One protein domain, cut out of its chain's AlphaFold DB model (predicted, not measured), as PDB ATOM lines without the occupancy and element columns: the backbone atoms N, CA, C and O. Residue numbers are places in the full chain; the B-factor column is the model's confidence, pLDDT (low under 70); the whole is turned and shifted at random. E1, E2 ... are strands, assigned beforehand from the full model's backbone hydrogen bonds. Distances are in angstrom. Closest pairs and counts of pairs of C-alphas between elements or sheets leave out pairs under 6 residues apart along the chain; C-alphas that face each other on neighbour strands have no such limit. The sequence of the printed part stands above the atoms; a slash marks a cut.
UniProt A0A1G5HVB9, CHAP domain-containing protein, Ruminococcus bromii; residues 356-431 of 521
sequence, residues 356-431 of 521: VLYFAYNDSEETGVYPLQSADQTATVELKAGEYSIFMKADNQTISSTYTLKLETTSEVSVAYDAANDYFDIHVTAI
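AT A GLANCE: This is residues 356 to 431 of the 521 residues of the protein "CHAP domain-containing protein" of Ruminococcus bromii (UniProt A0A1G5HVB9). Two strongly twisted antiparallel sheets sit face to face as a sandwich, with four strands in the order E2, E1, E4, E5 in one and three in the order E3, E6, E7 in the other. The chain changes sheet at the links E2 to E3, E3 to E4 and E5 to E6. The printed part has 76 residues with seven named strands, E1 to E7 along the chain, and no named helix; the class is all strand. It is compact, with a radius of gyration of the C-alphas of 11.6 A and spans of 31 by 23 by 19 A.

HOW THE PARTS SIT: In the larger sheet the inner strands E1, residues 356 to 361, and E4, residues 386 to 394, are antiparallel neighbours at 159 degrees, with N 358 and O 391 within hydrogen-bond range at 2.9 A. Edge strand E2, residues 367 to 372, forms a hairpin with E1, with N 359 and O 368 at 3.0 A. Edge strand E5, residues 403 to 407, forms a hairpin with E4, with N 388 and O 405 at 2.8 A. In the other sheet inner strand E6, residues 411 to 418, is antiparallel to E3, residues 379 to 383, with N 381 and O 413 at 2.8 A. E6 forms a hairpin with E7, residues 423 to 430, with N 414 and O 427 at 2.8 A. The facing parts of the two sheets are 9.7 A centre to centre, their strands at 28 degrees. The closest C-alphas of E2 and E3, Tyr 370 and Ala 379, are 7.2 A apart.

IN THESE COORDINATES: E1 begins at C-alpha 356, (203.753, 284.165, 231.914). From first to last C-alpha E4 measures 26.2 A, E7 22.4 A and E6 22.3 A. E7 ends at C-alpha 430, (213.517, 277.876, 210.629).

THE WHOLE: The two farthest C-alphas, Asp 395 and Ile 431, are 33.3 A apart. The printed part has no cut, and no link is long. Model confidence is under 70 at residues 362 to 368, 396 to 397, 401 and 419 to 422.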
ATOM      1  N   VAL A 356     204.410 284.698 233.110       77.31
ATOM      2  CA  VAL A 356     203.753 284.165 231.914       77.31
ATOM      3  C   VAL A 356     204.232 284.928 230.687       77.31
ATOM      4  O   VAL A 356     204.027 286.141 230.592       77.31
ATOM      5  N   LEU A 357     204.844 284.209 229.746       82.94
ATOM      6  CA  LEU A 357     205.248 284.733 228.445       82.94
ATOM      7  C   LEU A 357     204.133 284.506 227.420       82.94
ATOM      8  O   LEU A 357     203.577 283.406 227.327       82.94
ATOM      9  N   TYR A 358     203.818 285.548 226.657       82.25
ATOM     10  CA  TYR A 358     202.763 285.541 225.652       82.25
ATOM     11  C   TYR A 358     203.341 285.693 224.247       82.25
ATOM     12  O   TYR A 358     204.197 286.544 224.022       82.25
ATOM     13  N   PHE A 359     202.805 284.912 223.308       81.38
ATOM     14  CA  PHE A 359     202.976 285.092 221.865       81.38
ATOM     15  C   PHE A 359     201.589 285.298 221.253       81.38
ATOM     16  O   PHE A 359     200.830 284.337 221.107       81.38
ATOM     17  N   ALA A 360     201.231 286.546 220.958       75.69
ATOM     18  CA  ALA A 360     199.931 286.897 220.392       75.69
ATOM     19  C   ALA A 360     200.027 287.011 218.867       75.69
ATOM     20  O   ALA A 360     200.729 287.887 218.369       75.69
ATOM     21  N   TYR A 361     199.345 286.133 218.128       70.75
ATOM     22  CA  TYR A 361     199.372 286.112 216.660       70.75
ATOM     23  C   TYR A 361     198.440 287.167 216.055       70.75
ATOM     24  O   TYR A 361     197.237 287.126 216.319       70.75
ATOM     25  N   ASN A 362     198.961 288.070 215.216       61.88
ATOM     26  CA  ASN A 362     198.219 289.161 214.563       61.88
ATOM     27  C   ASN A 362     197.284 289.912 215.536       61.88
ATOM     28  O   ASN A 362     196.139 290.213 215.195       61.88
ATOM     29  N   ASP A 363     197.742 290.120 216.776       52.62
ATOM     30  CA  ASP A 363     196.984 290.736 217.875       52.62
ATOM     31  C   ASP A 363     195.630 290.053 218.202       52.62
ATOM     32  O   ASP A 363     194.731 290.657 218.789       52.62
ATOM     33  N   SER A 364     195.481 288.768 217.850       45.31
ATOM     34  CA  SER A 364     194.339 287.907 218.187       45.31
ATOM     35  C   SER A 364     194.594 287.065 219.449       45.31
ATOM     36  O   SER A 364     195.735 286.768 219.799       45.31
ATOM     37  N   GLU A 365     193.524 286.647 220.140       39.06
ATOM     38  CA  GLU A 365     193.596 285.824 221.363       39.06
ATOM     39  C   GLU A 365     194.032 284.358 221.136       39.06
ATOM     40  O   GLU A 365     194.017 283.579 222.092       39.06
ATOM     41  N   GLU A 366     194.479 283.945 219.941       40.34
ATOM     42  CA  GLU A 366     195.243 282.691 219.820       40.34
ATOM     43  C   GLU A 366     196.635 282.909 220.423       40.34
ATOM     44  O   GLU A 366     197.623 283.232 219.764       40.34
ATOM     45  N   THR A 367     196.656 282.806 221.749       52.88
ATOM     46  CA  THR A 367     197.788 283.107 222.608       52.88
ATOM     47  C   THR A 367     198.537 281.821 222.897       52.88
ATOM     48  O   THR A 367     198.039 280.921 223.578       52.88
ATOM     49  N   GLY A 368     199.776 281.745 222.423       59.69
ATOM     50  CA  GLY A 368     200.742 280.848 223.035       59.69
ATOM     51  C   GLY A 368     201.029 281.366 224.444       59.69
ATOM     52  O   GLY A 368     201.661 282.412 224.589       59.69
ATOM     53  N   VAL A 369     200.507 280.687 225.469       70.88
ATOM     54  CA  VAL A 369     200.715 281.029 226.885       70.88
ATOM     55  C   VAL A 369     201.757 280.086 227.465       70.88
ATOM     56  O   VAL A 369     201.533 278.875 227.522       70.88
ATOM     57  N   TYR A 370     202.871 280.638 227.938       76.06
ATOM     58  CA  TYR A 370     203.990 279.857 228.460       76.06
ATOM     59  C   TYR A 370     204.295 280.277 229.899       76.06
ATOM     60  O   TYR A 370     204.979 281.278 230.119       76.06
ATOM     61  N   PRO A 371     203.760 279.547 230.897       73.25
ATOM     62  CA  PRO A 371     204.096 279.765 232.298       73.25
ATOM     63  C   PRO A 371     205.580 279.482 232.556       73.25
ATOM     64  O   PRO A 371     206.095 278.436 232.152       73.25
ATOM     65  N   LEU A 372     206.246 280.386 233.270       77.44
ATOM     66  CA  LEU A 372     207.662 280.315 233.623       77.44
ATOM     67  C   LEU A 372     207.838 280.259 235.144       77.44
ATOM     68  O   LEU A 372     207.065 280.828 235.912       77.44
ATOM     69  N   GLN A 373     208.880 279.560 235.587       73.94
ATOM     70  CA  GLN A 373     209.271 279.450 236.996       73.94
ATOM     71  C   GLN A 373     210.059 280.677 237.482       73.94
ATOM     72  O   GLN A 373     210.181 280.884 238.691       73.94
ATOM     73  N   SER A 374     210.598 281.465 236.551       77.38
ATOM     74  CA  SER A 374     211.296 282.729 236.782       77.38
ATOM     75  C   SER A 374     211.225 283.612 235.530       77.38
ATOM     76  O   SER A 374     211.011 283.113 234.427       77.38
ATOM     77  N   ALA A 375     211.403 284.924 235.702       74.00
ATOM     78  CA  ALA A 375     211.368 285.903 234.613       74.00
ATOM     79  C   ALA A 375     212.434 285.652 233.527       74.00
ATOM     80  O   ALA A 375     212.194 285.904 232.355       74.00
ATOM     81  N   ASP A 376     213.598 285.140 233.918       78.44
ATOM     82  CA  ASP A 376     214.767 284.898 233.067       78.44
ATOM     83  C   ASP A 376     214.780 283.507 232.411       78.44
ATOM     84  O   ASP A 376     215.694 283.181 231.650       78.44
ATOM     85  N   GLN A 377     213.777 282.667 232.687       81.12
ATOM     86  CA  GLN A 377     213.691 281.336 232.098       81.12
ATOM     87  C   GLN A 377     213.493 281.427 230.578       81.12
ATOM     88  O   GLN A 377     212.529 282.018 230.098       81.12
ATOM     89  N   THR A 378     214.355 280.752 229.813       83.50
ATOM     90  CA  THR A 378     214.175 280.611 228.365       83.50
ATOM     91  C   THR A 378     212.987 279.701 228.038       83.50
ATOM     92  O   THR A 378     212.912 278.565 228.518       83.50
ATOM     93  N   ALA A 379     212.082 280.177 227.186       81.69
ATOM     94  CA  ALA A 379     210.984 279.412 226.604       81.69
ATOM     95  C   ALA A 379     211.268 279.118 225.129       81.69
ATOM     96  O   ALA A 379     211.573 280.040 224.381       81.69
ATOM     97  N   THR A 380     211.127 277.863 224.701       83.06
ATOM     98  CA  THR A 380     211.268 277.460 223.292       83.06
ATOM     99  C   THR A 380     209.924 276.993 222.752       83.06
ATOM    100  O   THR A 380     209.280 276.129 223.350       83.06
ATOM    101  N   VAL A 381     209.483 277.593 221.646       83.25
ATOM    102  CA  VAL A 381     208.128 277.449 221.105       83.25
ATOM    103  C   VAL A 381     208.161 277.316 219.584       83.25
ATOM    104  O   VAL A 381     208.945 277.984 218.922       83.25
ATOM    105  N   GLU A 382     207.316 276.463 219.009       86.19
ATOM    106  CA  GLU A 382     207.139 276.401 217.554       86.19
ATOM    107  C   GLU A 382     206.041 277.385 217.139       86.19
ATOM    108  O   GLU A 382     204.898 277.270 217.587       86.19
ATOM    109  N   LEU A 383     206.384 278.352 216.287       83.25
ATOM    110  CA  LEU A 383     205.465 279.369 215.783       83.25
ATOM    111  C   LEU A 383     205.337 279.249 214.265       83.25
ATOM    112  O   LEU A 383     206.331 279.122 213.552       83.25
ATOM    113  N   LYS A 384     204.105 279.325 213.759       84.31
ATOM    114  CA  LYS A 384     203.824 279.370 212.315       84.31
ATOM    115  C   LYS A 384     204.240 280.713 211.716       84.31
ATOM    116  O   LYS A 384     204.404 281.689 212.442       84.31
ATOM    117  N   ALA A 385     204.319 280.787 210.390       80.00
ATOM    118  CA  ALA A 385     204.501 282.059 209.693       80.00
ATOM    119  C   ALA A 385     203.404 283.093 210.050       80.00
ATOM    120  O   ALA A 385     202.210 282.776 210.100       80.00
ATOM    121  N   GLY A 386     203.818 284.339 210.267       77.75
ATOM    122  CA  GLY A 386     202.985 285.516 210.515       77.75
ATOM    123  C   GLY A 386     203.588 286.456 211.561       77.75
ATOM    124  O   GLY A 386     204.763 286.334 211.907       77.75
ATOM    125  N   GLU A 387     202.807 287.435 212.011       78.69
ATOM    126  CA  GLU A 387     203.271 288.489 212.917       78.69
ATOM    127  C   GLU A 387     202.809 288.199 214.349       78.69
ATOM    128  O   GLU A 387     201.668 287.807 214.580       78.69
ATOM    129  N   TYR A 388     203.712 288.359 215.312       81.81
ATOM    130  CA  TYR A 388     203.483 288.068 216.720       81.81
ATOM    131  C   TYR A 388     203.859 289.259 217.590       81.81
ATOM    132  O   TYR A 388     204.907 289.870 217.389       81.81
ATOM    133  N   SER A 389     203.054 289.517 218.613       78.00
ATOM    134  CA  SER A 389     203.368 290.430 219.710       78.00
ATOM    135  C   SER A 389     203.813 289.612 220.929       78.00
ATOM    136  O   SER A 389     203.066 288.763 221.419       78.00
ATOM    137  N   ILE A 390     205.040 289.844 221.400       81.81
ATOM    138  CA  ILE A 390     205.668 289.145 222.529       81.81
ATOM    139  C   ILE A 390     205.727 290.083 223.731       81.81
ATOM    140  O   ILE A 390     206.248 291.193 223.632       81.81
ATOM    141  N   PHE A 391     205.196 289.641 224.869       80.06
ATOM    142  CA  PHE A 391     205.247 290.382 226.131       80.06
ATOM    143  C   PHE A 391     205.141 289.429 227.326       80.06
ATOM    144  O   PHE A 391     204.652 288.302 227.202       80.06
ATOM    145  N   MET A 392     205.574 289.885 228.502       79.38
ATOM    146  CA  MET A 392     205.580 289.092 229.726       79.38
ATOM    147  C   MET A 392     204.728 289.726 230.824       79.38
ATOM    148  O   MET A 392     204.714 290.945 231.016       79.38
ATOM    149  N   LYS A 393     204.034 288.870 231.577       79.75
ATOM    150  CA  LYS A 393     203.329 289.250 232.801       79.75
ATOM    151  C   LYS A 393     203.933 288.570 234.019       79.75
ATOM    152  O   LYS A 393     204.315 287.410 233.935       79.75
ATOM    153  N   ALA A 394     203.940 289.274 235.145       80.44
ATOM    154  CA  ALA A 394     204.103 288.703 236.476       80.44
ATOM    155  C   ALA A 394     202.827 288.995 237.265       80.44
ATOM    156  O   ALA A 394     202.350 290.127 237.255       80.44
ATOM    157  N   ASP A 395     202.226 287.973 237.873       78.12
ATOM    158  CA  ASP A 395     201.001 288.113 238.680       78.12
ATOM    159  C   ASP A 395     199.880 288.878 237.952       78.12
ATOM    160  O   ASP A 395     199.142 289.680 238.522       78.12
ATOM    161  N   ASN A 396     199.753 288.600 236.649       60.62
ATOM    162  CA  ASN A 396     198.777 289.193 235.731       60.62
ATOM    163  C   ASN A 396     198.980 290.693 235.408       60.62
ATOM    164  O   ASN A 396     198.173 291.272 234.678       60.62
ATOM    165  N   GLN A 397     200.076 291.300 235.867       60.59
ATOM    166  CA  GLN A 397     200.529 292.631 235.461       60.59
ATOM    167  C   GLN A 397     201.594 292.512 234.368       60.59
ATOM    168  O   GLN A 397     202.516 291.713 234.489       60.59
ATOM    169  N   THR A 398     201.484 293.295 233.293       73.69
ATOM    170  CA  THR A 398     202.532 293.359 232.263       73.69
ATOM    171  C   THR A 398     203.786 293.999 232.850       73.69
ATOM    172  O   THR A 398     203.717 295.111 233.371       73.69
ATOM    173  N   ILE A 399     204.911 293.286 232.773       75.88
ATOM    174  CA  ILE A 399     206.199 293.699 233.354       75.88
ATOM    175  C   ILE A 399     207.284 293.968 232.311       75.88
ATOM    176  O   ILE A 399     208.394 294.324 232.690       75.88
ATOM    177  N   SER A 400     206.973 293.777 231.029       74.56
ATOM    178  CA  SER A 400     207.875 294.047 229.912       74.56
ATOM    179  C   SER A 400     207.234 294.998 228.910       74.56
ATOM    180  O   SER A 400     206.005 295.068 228.783       74.56
ATOM    181  N   SER A 401     208.069 295.635 228.100       66.38
ATOM    182  CA  SER A 401     207.634 296.216 226.830       66.38
ATOM    183  C   SER A 401     207.113 295.133 225.857       66.38
ATOM    184  O   SER A 401     207.261 293.934 226.103       66.38
ATOM    185  N   THR A 402     206.438 295.528 224.769       75.44
ATOM    186  CA  THR A 402     205.952 294.592 223.730       75.44
ATOM    187  C   THR A 402     206.912 294.571 222.544       75.44
ATOM    188  O   THR A 402     207.270 295.628 222.028       75.44
ATOM    189  N   TYR A 403     207.301 293.378 222.095       72.31
ATOM    190  CA  TYR A 403     208.157 293.177 220.927       72.31
ATOM    191  C   TYR A 403     207.375 292.553 219.767       72.31
ATOM    192  O   TYR A 403     206.695 291.546 219.953       72.31
ATOM    193  N   THR A 404     207.504 293.109 218.562       78.06
ATOM    194  CA  THR A 404     206.874 292.559 217.354       78.06
ATOM    195  C   THR A 404     207.847 291.641 216.612       78.06
ATOM    196  O   THR A 404     208.906 292.078 216.163       78.06
ATOM    197  N   LEU A 405     207.474 290.373 216.439       79.62
ATOM    198  CA  LEU A 405     208.226 289.362 215.696       79.62
ATOM    199  C   LEU A 405     207.466 288.955 214.430       79.62
ATOM    200  O   LEU A 405     206.348 288.459 214.511       79.62
ATOM    201  N   LYS A 406     208.097 289.089 213.262       83.25
ATOM    202  CA  LYS A 406     207.559 288.597 211.988       83.25
ATOM    203  C   LYS A 406     208.290 287.335 211.547       83.25
ATOM    204  O   LYS A 406     209.510 287.350 211.400       83.25
ATOM    205  N   LEU A 407     207.541 286.262 211.310       77.56
ATOM    206  CA  LEU A 407     208.053 284.986 210.814       77.56
ATOM    207  C   LEU A 407     207.550 284.731 209.392       77.56
ATOM    208  O   LEU A 407     206.348 284.710 209.150       77.56
ATOM    209  N   GLU A 408     208.465 284.491 208.457       80.88
ATOM    210  CA  GLU A 408     208.119 284.161 207.062       80.88
ATOM    211  C   GLU A 408     207.822 282.661 206.873       80.88
ATOM    212  O   GLU A 408     207.135 282.260 205.935       80.88
ATOM    213  N   THR A 409     208.321 281.821 207.779       74.06
ATOM    214  CA  THR A 409     208.143 280.364 207.782       74.06
ATOM    215  C   THR A 409     207.882 279.869 209.197       74.06
ATOM    216  O   THR A 409     208.249 280.534 210.170       74.06
ATOM    217  N   THR A 410     207.303 278.673 209.327       81.69
ATOM    218  CA  THR A 410     207.233 277.989 210.624       81.69
ATOM    219  C   THR A 410     208.643 277.828 211.192       81.69
ATOM    220  O   THR A 410     209.558 277.373 210.501       81.69
ATOM    221  N   SER A 411     208.834 278.279 212.425       80.12
ATOM    222  CA  SER A 411     210.146 278.380 213.057       80.12
ATOM    223  C   SER A 411     210.058 278.002 214.531       80.12
ATOM    224  O   SER A 411     209.069 278.295 215.203       80.12
ATOM    225  N   GLU A 412     211.115 277.386 215.044       85.00
ATOM    226  CA  GLU A 412     211.348 277.265 216.476       85.00
ATOM    227  C   GLU A 412     211.909 278.597 216.992       85.00
ATOM    228  O   GLU A 412     212.888 279.122 216.461       85.00
ATOM    229  N   VAL A 413     211.276 279.161 218.016       83.38
ATOM    230  CA  VAL A 413     211.623 280.451 218.612       83.38
ATOM    231  C   VAL A 413     211.955 280.239 220.082       83.38
ATOM    232  O   VAL A 413     211.116 279.775 220.849       83.38
ATOM    233  N   SER A 414     213.180 280.573 220.483       79.62
ATOM    234  CA  SER A 414     213.608 280.585 221.885       79.62
ATOM    235  C   SER A 414     213.655 282.016 222.404       79.62
ATOM    236  O   SER A 414     214.289 282.855 221.773       79.62
ATOM    237  N   VAL A 415     212.998 282.292 223.531       84.12
ATOM    238  CA  VAL A 415     212.852 283.633 224.120       84.12
ATOM    239  C   VAL A 415     213.248 283.616 225.591       84.12
ATOM    240  O   VAL A 415     212.736 282.789 226.346       84.12
ATOM    241  N   ALA A 416     214.106 284.539 226.018       80.12
ATOM    242  CA  ALA A 416     214.412 284.805 227.425       80.12
ATOM    243  C   ALA A 416     214.239 286.299 227.731       80.12
ATOM    244  O   ALA A 416     214.581 287.134 226.896       80.12
ATOM    245  N   TYR A 417     213.719 286.651 228.909       81.88
ATOM    246  CA  TYR A 417     213.551 288.051 229.309       81.88
ATOM    247  C   TYR A 417     214.606 288.478 230.333       81.88
ATOM    248  O   TYR A 417     214.712 287.912 231.420       81.88
ATOM    249  N   ASP A 418     215.367 289.517 230.001       73.31
ATOM    250  CA  ASP A 418     216.258 290.211 230.921       73.31
ATOM    251  C   ASP A 418     215.493 291.345 231.619       73.31
ATOM    252  O   ASP A 418     215.328 292.448 231.091       73.31
ATOM    253  N   ALA A 419     215.049 291.062 232.843       64.12
ATOM    254  CA  ALA A 419     214.318 292.014 233.671       64.12
ATOM    255  C   ALA A 419     215.153 293.227 234.113       64.12
ATOM    256  O   ALA A 419     214.577 294.262 234.443       64.12
ATOM    257  N   ALA A 420     216.487 293.128 234.139       66.00
ATOM    258  CA  ALA A 420     217.336 294.244 234.553       66.00
ATOM    259  C   ALA A 420     217.400 295.343 233.483       66.00
ATOM    260  O   ALA A 420     217.651 296.501 233.815       66.00
ATOM    261  N   ASN A 421     217.170 294.977 232.219       58.72
ATOM    262  CA  ASN A 421     217.362 295.853 231.065       58.72
ATOM    263  C   ASN A 421     216.105 296.017 230.187       58.72
ATOM    264  O   ASN A 421     216.220 296.639 229.130       58.72
ATOM    265  N   ASP A 422     214.955 295.470 230.613       65.94
ATOM    266  CA  ASP A 422     213.683 295.385 229.863       65.94
ATOM    267  C   ASP A 422     213.916 294.926 228.416       65.94
ATOM    268  O   ASP A 422     213.740 295.666 227.445       65.94
ATOM    269  N   TYR A 423     214.427 293.700 228.269       70.00
ATOM    270  CA  TYR A 423     214.812 293.174 226.965       70.00
ATOM    271  C   TYR A 423     214.493 291.679 226.764       70.00
ATOM    272  O   TYR A 423     214.698 290.879 227.668       70.00
ATOM    273  N   PHE A 424     214.046 291.288 225.562       76.06
ATOM    274  CA  PHE A 424     213.822 289.894 225.146       76.06
ATOM    275  C   PHE A 424     214.917 289.331 224.237       76.06
ATOM    276  O   PHE A 424     214.910 289.627 223.043       76.06
ATOM    277  N   ASP A 425     215.779 288.450 224.742       74.88
ATOM    278  CA  ASP A 425     216.722 287.680 223.921       74.88
ATOM    279  C   ASP A 425     215.972 286.616 223.100       74.88
ATOM    280  O   ASP A 425     215.335 285.731 223.676       74.88
ATOM    281  N   ILE A 426     215.991 286.737 221.767       81.44
ATOM    282  CA  ILE A 426     215.190 285.917 220.846       81.44
ATOM    283  C   ILE A 426     216.096 285.231 219.820       81.44
ATOM    284  O   ILE A 426     216.779 285.884 219.028       81.44
ATOM    285  N   HIS A 427     216.016 283.903 219.762       76.56
ATOM    286  CA  HIS A 427     216.663 283.069 218.751       76.56
ATOM    287  C   HIS A 427     215.620 282.367 217.882       76.56
ATOM    288  O   HIS A 427     214.745 281.682 218.408       76.56
ATOM    289  N   VAL A 428     215.735 282.497 216.557       79.19
ATOM    290  CA  VAL A 428     214.803 281.895 215.589       79.19
ATOM    291  C   VAL A 428     215.529 280.865 214.727       79.19
ATOM    292  O   VAL A 428     216.519 281.183 214.066       79.19
ATOM    293  N   THR A 429     215.002 279.644 214.689       80.56
ATOM    294  CA  THR A 429     215.487 278.544 213.848       80.56
ATOM    295  C   THR A 429     214.363 278.095 212.918       80.56
ATOM    296  O   THR A 429     213.361 277.548 213.369       80.56
ATOM    297  N   ALA A 430     214.507 278.323 211.610       74.94
ATOM    298  CA  ALA A 430     213.517 277.876 210.629       74.94
ATOM    299  C   ALA A 430     213.431 276.340 210.596       74.94
ATOM    300  O   ALA A 430     214.459 275.658 210.583       74.94
ATOM    301  N   ILE A 431     212.211 275.802 210.555       74.88
ATOM    302  CA  ILE A 431     211.974 274.360 210.437       74.88
ATOM    303  C   ILE A 431     211.781 274.047 208.951       74.88
ATOM    304  O   ILE A 431     210.826 274.506 208.329       74.88
TER     305      ILE A 431